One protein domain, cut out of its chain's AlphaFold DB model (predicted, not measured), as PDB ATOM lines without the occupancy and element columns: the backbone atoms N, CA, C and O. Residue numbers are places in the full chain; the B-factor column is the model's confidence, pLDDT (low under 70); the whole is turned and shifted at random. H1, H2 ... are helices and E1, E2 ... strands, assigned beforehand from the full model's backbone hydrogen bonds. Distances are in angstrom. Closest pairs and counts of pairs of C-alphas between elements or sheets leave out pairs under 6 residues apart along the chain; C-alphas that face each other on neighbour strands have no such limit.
ATOM      1  N   TYR A  97      23.514  23.512 -10.197       86.12
ATOM      2  CA  TYR A  97      23.177  24.515 -11.186       86.12
ATOM      3  C   TYR A  97      21.679  24.475 -11.426       86.12
ATOM      4  O   TYR A  97      21.086  23.411 -11.597       86.12
ATOM      5  N   LEU A  98      21.067  25.650 -11.415       86.94
ATOM      6  CA  LEU A  98      19.636  25.848 -11.568       86.94
ATOM      7  C   LEU A  98      19.400  26.779 -12.754       86.94
ATOM      8  O   LEU A  98      20.109  27.778 -12.914       86.94
ATOM      9  N   LEU A  99      18.395  26.472 -13.566       89.00
ATOM     10  CA  LEU A  99      17.969  27.302 -14.684       89.00
ATOM     11  C   LEU A  99      16.443  27.381 -14.722       89.00
ATOM     12  O   LEU A  99      15.766  26.411 -15.052       89.00
ATOM     13  N   ASP A 100      15.910  28.563 -14.441       88.12
ATOM     14  CA  ASP A 100      14.489  28.863 -14.585       88.12
ATOM     15  C   ASP A 100      14.213  29.373 -15.997       88.12
ATOM     16  O   ASP A 100      14.780  30.389 -16.414       88.12
ATOM     17  N   VAL A 101      13.336  28.686 -16.732       88.38
ATOM     18  CA  VAL A 101      12.952  29.009 -18.112       88.38
ATOM     19  C   VAL A 101      11.468  29.328 -18.169       88.38
ATOM     20  O   VAL A 101      10.620  28.511 -17.810       88.38
ATOM     21  N   VAL A 102      11.151  30.525 -18.647       87.44
ATOM     22  CA  VAL A 102       9.817  31.112 -18.557       87.44
ATOM     23  C   VAL A 102       9.373  31.559 -19.950       87.44
ATOM     24  O   VAL A 102      10.074  32.351 -20.593       87.44
ATOM     25  N   PRO A 103       8.222  31.073 -20.455       85.00
ATOM     26  CA  PRO A 103       7.639  31.612 -21.672       85.00
ATOM     27  C   PRO A 103       7.395  33.117 -21.537       85.00
ATOM     28  O   PRO A 103       6.919  33.558 -20.487       85.00
ATOM     29  N   PRO A 104       7.659  33.914 -22.585       74.94
ATOM     30  CA  PRO A 104       7.417  35.344 -22.546       74.94
ATOM     31  C   PRO A 104       5.994  35.635 -22.102       74.94
ATOM     32  O   PRO A 104       5.049  34.992 -22.560       74.94
ATOM     33  N   MET A 105       5.853  36.635 -21.238       74.38
ATOM     34  CA  MET A 105       4.562  37.134 -20.768       74.38
ATOM     35  C   MET A 105       3.765  36.167 -19.888       74.38
ATOM     36  O   MET A 105       2.671  36.533 -19.455       74.38
ATOM     37  N   GLN A 106       4.286  34.977 -19.586       77.50
ATOM     38  CA  GLN A 106       3.690  34.096 -18.592       77.50
ATOM     39  C   GLN A 106       4.302  34.360 -17.222       77.50
ATOM     40  O   GLN A 106       5.517  34.454 -17.063       77.50
ATOM     41  N   ILE A 107       3.432  34.413 -16.225       73.44
ATOM     42  CA  ILE A 107       3.791  34.227 -14.832       73.44
ATOM     43  C   ILE A 107       2.943  33.048 -14.352       73.44
ATOM     44  O   ILE A 107       1.740  33.014 -14.611       73.44
ATOM     45  N   ALA A 108       3.573  32.025 -13.781       66.38
ATOM     46  CA  ALA A 108       2.861  30.884 -13.214       66.38
ATOM     47  C   ALA A 108       3.276  30.715 -11.759       66.38
ATOM     48  O   ALA A 108       4.417  31.004 -11.401       66.38
ATOM     49  N   GLN A 109       2.331  30.263 -10.941       59.78
ATOM     50  CA  GLN A 109       2.573  29.925  -9.541       59.78
ATOM     51  C   GLN A 109       3.294  28.579  -9.416       59.78
ATOM     52  O   GLN A 109       4.163  28.436  -8.570       59.78
ATOM     53  N   ASP A 110       3.003  27.639 -10.320       62.34
ATOM     54  CA  ASP A 110       3.620  26.315 -10.332       62.34
ATOM     55  C   ASP A 110       4.720  26.237 -11.400       62.34
ATOM     56  O   ASP A 110       4.451  26.362 -12.601       62.34
ATOM     57  N   LEU A 111       5.961  25.988 -10.975       62.25
ATOM     58  CA  LEU A 111       7.066  25.658 -11.877       62.25
ATOM     59  C   LEU A 111       7.121  24.145 -12.109       62.25
ATOM     60  O   LEU A 111       7.188  23.350 -11.167       62.25
ATOM     61  N   VAL A 112       7.180  23.717 -13.372       68.94
ATOM     62  CA  VAL A 112       7.471  22.310 -13.686       68.94
ATOM     63  C   VAL A 112       8.947  22.044 -13.402       68.94
ATOM     64  O   VAL A 112       9.812  22.606 -14.060       68.94
ATOM     65  N   SER A 113       9.261  21.189 -12.430       67.62
ATOM     66  CA  SER A 113      10.653  20.848 -12.103       67.62
ATOM     67  C   SER A 113      11.178  19.693 -12.960       67.62
ATOM     68  O   SER A 113      10.573  18.620 -13.002       67.62
ATOM     69  N   VAL A 114      12.334  19.884 -13.598       71.25
ATOM     70  CA  VAL A 114      13.005  18.905 -14.462       71.25
ATOM     71  C   VAL A 114      14.441  18.690 -13.979       71.25
ATOM     72  O   VAL A 114      15.263  19.601 -13.999       71.25
ATOM     73  N   HIS A 115      14.750  17.464 -13.554       70.00
ATOM     74  CA  HIS A 115      16.109  17.063 -13.187       70.00
ATOM     75  C   HIS A 115      16.869  16.570 -14.420       70.00
ATOM     76  O   HIS A 115      16.428  15.619 -15.073       70.00
ATOM     77  N   LEU A 116      18.029  17.161 -14.697       71.31
ATOM     78  CA  LEU A 116      18.940  16.706 -15.742       71.31
ATOM     79  C   LEU A 116      20.017  15.803 -15.125       71.31
ATOM     80  O   LEU A 116      20.960  16.266 -14.501       71.31
ATOM     81  N   GLN A 117      19.847  14.487 -15.292       55.97
ATOM     82  CA  GLN A 117      20.722  13.446 -14.719       55.97
ATOM     83  C   GLN A 117      21.994  13.162 -15.542       55.97
ATOM     84  O   GLN A 117      22.575  12.088 -15.422       55.97
ATOM     85  N   SER A 118      22.380  14.053 -16.453       56.31
ATOM     86  CA  SER A 118      23.608  13.909 -17.242       56.31
ATOM     87  C   SER A 118      23.949  15.230 -17.919       56.31
ATOM     88  O   SER A 118      23.029  16.005 -18.181       56.31
ATOM     89  N   ALA A 119      25.210  15.408 -18.325       56.59
ATOM     90  CA  ALA A 119      25.677  16.489 -19.211       56.59
ATOM     91  C   ALA A 119      25.097  16.431 -20.651       56.59
ATOM     92  O   ALA A 119      25.773  16.705 -21.647       56.59
ATOM     93  N   MET A 120      23.871  15.921 -20.800       54.69
ATOM     94  CA  MET A 120      23.154  15.846 -22.062       54.69
ATOM     95  C   MET A 120      22.302  17.092 -22.241       54.69
ATOM     96  O   MET A 120      21.431  17.373 -21.424       54.69
ATOM     97  N   GLN A 121      22.473  17.725 -23.400       60.97
ATOM     98  CA  GLN A 121      21.695  18.885 -23.815       60.97
ATOM     99  C   GLN A 121      20.194  18.575 -23.774       60.97
ATOM    100  O   GLN A 121      19.707  17.778 -24.589       60.97
ATOM    101  N   TYR A 122      19.451  19.213 -22.870       66.94
ATOM    102  CA  TYR A 122      18.000  19.057 -22.788       66.94
ATOM    103  C   TYR A 122      17.300  20.273 -23.385       66.94
ATOM    104  O   TYR A 122      17.247  21.365 -22.821       66.94
ATOM    105  N   ARG A 123      16.752  20.067 -24.581       76.00
ATOM    106  CA  ARG A 123      16.231  21.121 -25.454       76.00
ATOM    107  C   ARG A 123      14.823  20.778 -25.910       76.00
ATOM    108  O   ARG A 123      14.603  20.452 -27.076       76.00
ATOM    109  N   GLU A 124      13.879  20.816 -24.980       75.94
ATOM    110  CA  GLU A 124      12.465  20.593 -25.280       75.94
ATOM    111  C   GLU A 124      11.693  21.915 -25.337       75.94
ATOM    112  O   GLU A 124      12.088  22.893 -24.705       75.94
ATOM    113  N   PRO A 125      10.602  21.996 -26.114       80.94
ATOM    114  CA  PRO A 125       9.736  23.165 -26.087       80.94
ATOM    115  C   PRO A 125       9.175  23.399 -24.678       80.94
ATOM    116  O   PRO A 125       8.445  22.564 -24.146       80.94
ATOM    117  N   VAL A 126       9.479  24.561 -24.105       82.81
ATOM    118  CA  VAL A 126       8.962  24.990 -22.803       82.81
ATOM    119  C   VAL A 126       7.686  25.801 -23.031       82.81
ATOM    120  O   VAL A 126       7.732  26.928 -23.517       82.81
ATOM    121  N   ALA A 127       6.529  25.200 -22.736       83.06
ATOM    122  CA  ALA A 127       5.215  25.834 -22.907       83.06
ATOM    123  C   ALA A 127       4.675  26.496 -21.626       83.06
ATOM    124  O   ALA A 127       3.737  27.291 -21.697       83.06
ATOM    125  N   VAL A 128       5.265  26.155 -20.478       82.31
ATOM    126  CA  VAL A 128       4.942  26.658 -19.138       82.31
ATOM    127  C   VAL A 128       6.244  26.930 -18.383       82.31
ATOM    128  O   VAL A 128       7.255  26.309 -18.720       82.31
ATOM    129  N   PRO A 129       6.260  27.812 -17.372       83.62
ATOM    130  CA  PRO A 129       7.442  28.032 -16.544       83.62
ATOM    131  C   PRO A 129       8.024  26.717 -15.997       83.62
ATOM    132  O   PRO A 129       7.304  25.870 -15.465       83.62
ATOM    133  N   THR A 130       9.325  26.519 -16.202       84.25
ATOM    134  CA  THR A 130      10.026  25.251 -15.956       84.25
ATOM    135  C   THR A 130      11.348  25.505 -15.232       84.25
ATOM    136  O   THR A 130      12.118  26.371 -15.638       84.25
ATOM    137  N   HIS A 131      11.614  24.730 -14.183       84.19
ATOM    138  CA  HIS A 131      12.822  24.777 -13.362       84.19
ATOM    139  C   HIS A 131      13.731  23.592 -13.699       84.19
ATOM    140  O   HIS A 131      13.408  22.448 -13.373       84.19
ATOM    141  N   PHE A 132      14.865  23.849 -14.341       85.94
ATOM    142  CA  PHE A 132      15.897  22.848 -14.593       85.94
ATOM    143  C   PHE A 132      16.926  22.846 -13.474       85.94
ATOM    144  O   PHE A 132      17.313  23.906 -12.983       85.94
ATOM    145  N   TRP A 133      17.411  21.663 -13.111       85.69
ATOM    146  CA  TRP A 133      18.511  21.540 -12.165       85.69
ATOM    147  C   TRP A 133      19.461  20.397 -12.518       85.69
ATOM    148  O   TRP A 133      19.027  19.366 -13.042       85.69
ATOM    149  N   SER A 134      20.751  20.588 -12.233       83.44
ATOM    150  CA  SER A 134      21.820  19.614 -12.472       83.44
ATOM    151  C   SER A 134      22.950  19.763 -11.453       83.44
ATOM    152  O   SER A 134      23.316  20.876 -11.089       83.44
ATOM    153  N   MET A 135      23.512  18.640 -11.001       80.25
ATOM    154  CA  MET A 135      24.755  18.600 -10.207       80.25
ATOM    155  C   MET A 135      25.997  18.347 -11.075       80.25
ATOM    156  O   MET A 135      27.113  18.387 -10.574       80.25
ATOM    157  N   GLU A 136      25.814  18.049 -12.365       81.19
ATOM    158  CA  GLU A 136      26.888  17.614 -13.276       81.19
ATOM    159  C   GLU A 136      27.119  18.581 -14.449       81.19
ATOM    160  O   GLU A 136      28.168  18.545 -15.087       81.19
ATOM    161  N   ASP A 137      26.125  19.413 -14.759       82.75
ATOM    162  CA  ASP A 137      26.077  20.304 -15.920       82.75
ATOM    163  C   ASP A 137      25.829  21.738 -15.444       82.75
ATOM    164  O   ASP A 137      24.987  21.954 -14.572       82.75
ATOM    165  N   ASP A 138      26.548  22.713 -16.008       87.62
ATOM    166  CA  ASP A 138      26.435  24.120 -15.624       87.62
ATOM    167  C   ASP A 138      25.221  24.846 -16.228       87.62
ATOM    168  O   ASP A 138      24.968  26.007 -15.877       87.62
ATOM    169  N   LEU A 139      24.469  24.167 -17.105       89.19
ATOM    170  CA  LEU A 139      23.260  24.621 -17.799       89.19
ATOM    171  C   LEU A 139      23.481  25.834 -18.713       89.19
ATOM    172  O   LEU A 139      22.539  26.565 -19.049       89.19
ATOM    173  N   SER A 140      24.734  26.121 -19.074       91.00
ATOM    174  CA  SER A 140      25.080  27.315 -19.845       91.00
ATOM    175  C   SER A 140      24.595  27.244 -21.292       91.00
ATOM    176  O   SER A 140      24.186  28.266 -21.853       91.00
ATOM    177  N   ASP A 141      24.590  26.067 -21.921       90.19
ATOM    178  CA  ASP A 141      24.115  25.936 -23.293       90.19
ATOM    179  C   ASP A 141      22.586  25.838 -23.385       90.19
ATOM    180  O   ASP A 141      22.025  26.355 -24.357       90.19
ATOM    181  N   GLU A 142      21.893  25.307 -22.370       91.19
ATOM    182  CA  GLU A 142      20.443  25.481 -22.206       91.19
ATOM    183  C   GLU A 142      20.070  26.959 -22.066       91.19
ATOM    184  O   GLU A 142      19.159  27.422 -22.756       91.19
ATOM    185  N   GLU A 143      20.787  27.727 -21.234       91.94
ATOM    186  CA  GLU A 143      20.553  29.170 -21.076       91.94
ATOM    187  C   GLU A 143      20.632  29.884 -22.435       91.94
ATOM    188  O   GLU A 143      19.725  30.637 -22.806       91.94
ATOM    189  N   VAL A 144      21.693  29.625 -23.209       91.81
ATOM    190  CA  VAL A 144      21.883  30.209 -24.547       91.81
ATOM    191  C   VAL A 144      20.788  29.761 -25.512       91.81
ATOM    192  O   VAL A 144      20.267  30.580 -26.274       91.81
ATOM    193  N   PHE A 145      20.422  28.479 -25.489       91.56
ATOM    194  CA  PHE A 145      19.396  27.920 -26.359       91.56
ATOM    195  C   PHE A 145      18.020  28.546 -26.107       91.56
ATOM    196  O   PHE A 145      17.403  29.051 -27.047       91.56
ATOM    197  N   TYR A 146      17.555  28.563 -24.857       92.31
ATOM    198  CA  TYR A 146      16.236  29.087 -24.501       92.31
ATOM    199  C   TYR A 146      16.159  30.606 -24.653       92.31
ATOM    200  O   TYR A 146      15.183  31.116 -25.210       92.31
ATOM    201  N   ARG A 147      17.227  31.336 -24.304       91.88
ATOM    202  CA  ARG A 147      17.328  32.771 -24.610       91.88
ATOM    203  C   ARG A 147      17.275  33.029 -26.118       91.88
ATOM    204  O   ARG A 147      16.634  33.979 -26.558       91.88
ATOM    205  N   GLY A 148      17.900  32.170 -26.925       91.25
ATOM    206  CA  GLY A 148      17.848  32.229 -28.390       91.25
ATOM    207  C   GLY A 148      16.452  31.994 -28.981       91.25
ATOM    208  O   GLY A 148      16.177  32.454 -30.087       91.25
ATOM    209  N   GLN A 149      15.556  31.335 -28.240       91.00
ATOM    210  CA  GLN A 149      14.134  31.202 -28.586       91.00
ATOM    211  C   GLN A 149      13.280  32.387 -28.119       91.00
ATOM    212  O   GLN A 149      12.075  32.408 -28.360       91.00
ATOM    213  N   GLY A 150      13.896  33.375 -27.468       89.19
ATOM    214  CA  GLY A 150      13.210  34.525 -26.902       89.19
ATOM    215  C   GLY A 150      12.529  34.242 -25.566       89.19
ATOM    216  O   GLY A 150      11.684  35.040 -25.188       89.19
ATOM    217  N   LEU A 151      12.860  33.146 -24.872       89.88
ATOM    218  CA  LEU A 151      12.346  32.866 -23.526       89.88
ATOM    219  C   LEU A 151      13.113  33.669 -22.466       89.88
ATOM    220  O   LEU A 151      14.303  33.962 -22.634       89.88
ATOM    221  N   ASP A 152      12.445  33.969 -21.354       88.81
ATOM    222  CA  ASP A 152      13.087  34.551 -20.179       88.81
ATOM    223  C   ASP A 152      13.808  33.452 -19.397       88.81
ATOM    224  O   ASP A 152      13.231  32.411 -19.087       88.81
ATOM    225  N   VAL A 153      15.083  33.687 -19.077       89.25
ATOM    226  CA  VAL A 153      15.930  32.708 -18.385       89.25
ATOM    227  C   VAL A 153      16.650  33.321 -17.188       89.25
ATOM    228  O   VAL A 153      17.109  34.468 -17.254       89.25
ATOM    229  N   HIS A 154      16.790  32.546 -16.116       88.81
ATOM    230  CA  HIS A 154      17.597  32.891 -14.948       88.81
ATOM    231  C   HIS A 154      18.436  31.682 -14.530       88.81
ATOM    232  O   HIS A 154      17.896  30.664 -14.107       88.81
ATOM    233  N   ARG A 155      19.762  31.788 -14.689       89.19
ATOM    234  CA  ARG A 155      20.720  30.734 -14.337       89.19
ATOM    235  C   ARG A 155      21.436  31.088 -13.041       89.19
ATOM    236  O   ARG A 155      21.905  32.218 -12.895       89.19
ATOM    237  N   ARG A 156      21.564  30.124 -12.131       86.00
ATOM    238  CA  ARG A 156      22.275  30.284 -10.857       86.00
ATOM    239  C   ARG A 156      22.951  28.991 -10.411       86.00
ATOM    240  O   ARG A 156      22.675  27.920 -10.935       86.00
ATOM    241  N   PHE A 157      23.827  29.116  -9.426       82.38
ATOM    242  CA  PHE A 157      24.482  28.010  -8.736       82.38
ATOM    243  C   PHE A 157      24.151  28.103  -7.244       82.38
ATOM    244  O   PHE A 157      24.111  29.205  -6.693       82.38
ATOM    245  N   THR A 158      23.895  26.968  -6.598       73.38
ATOM    246  CA  THR A 158      23.716  26.882  -5.145       73.38
ATOM    247  C   THR A 158      24.511  25.713  -4.581       73.38
ATOM    248  O   THR A 158      24.516  24.638  -5.163       73.38
ATOM    249  N   SER A 159      25.187  25.921  -3.455       62.59
ATOM    250  CA  SER A 159      26.097  24.959  -2.821       62.59
ATOM    251  C   SER A 159      25.447  24.075  -1.751       62.59
ATOM    252  O   SER A 159      26.119  23.241  -1.154       62.59
TER     253      SER A 159
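This is residues 97 to 159 of the 355 residues of an uncharacterized protein of Nanoarchaeota archaeon (UniProt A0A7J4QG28). One four-stranded sheet has helix H1 over E1 and E4 on one face, while the long link of residues 116 to 129 arches over the edge strand E2 on the same side of the sheet as H1. The 63 printed residues run E1, E2, E3, H1, E4; sheet order E2, E3, E1, E4, mixed; class mixed, helices and strands, under half in named elements. The whole is compact, radius of gyration of the C-alphas 10.8 A, spanning 30 by 23 by 17 A.

E1, residues 97 to 102, spans 16.6 A from C-alpha 97 at (23.177, 24.515, -11.186). E2, 112 to 115, spans 10.1 A; E3, 130 to 134, 13.5 A; H1, 140 to 148, 12.2 A; E4, 152 to 158, 19.9 A, to C-alpha 158 at (23.716, 26.882, -5.145).

E1 is antiparallel to E3 (N 99 and O 132, 2.8 A) and E4 (N 100 and O 154, 2.9 A); E2 and E3 are parallel (N 114 and O 131, 2.8 A). H1, every O i to N i+4 pair within hydrogen-bond range, is on the sheet, height 8.9 A, along the strands; its closest C-alphas to E4 are Arg 147 and Val 153, 6.4 A. E3, H1, E4 form a split strand-helix-strand unit, same-way strands with E1 between, crossover right-handed.

The printed part has no cut; pLDDT is under 70 at residues 108 to 113, 117 to 122 and 159.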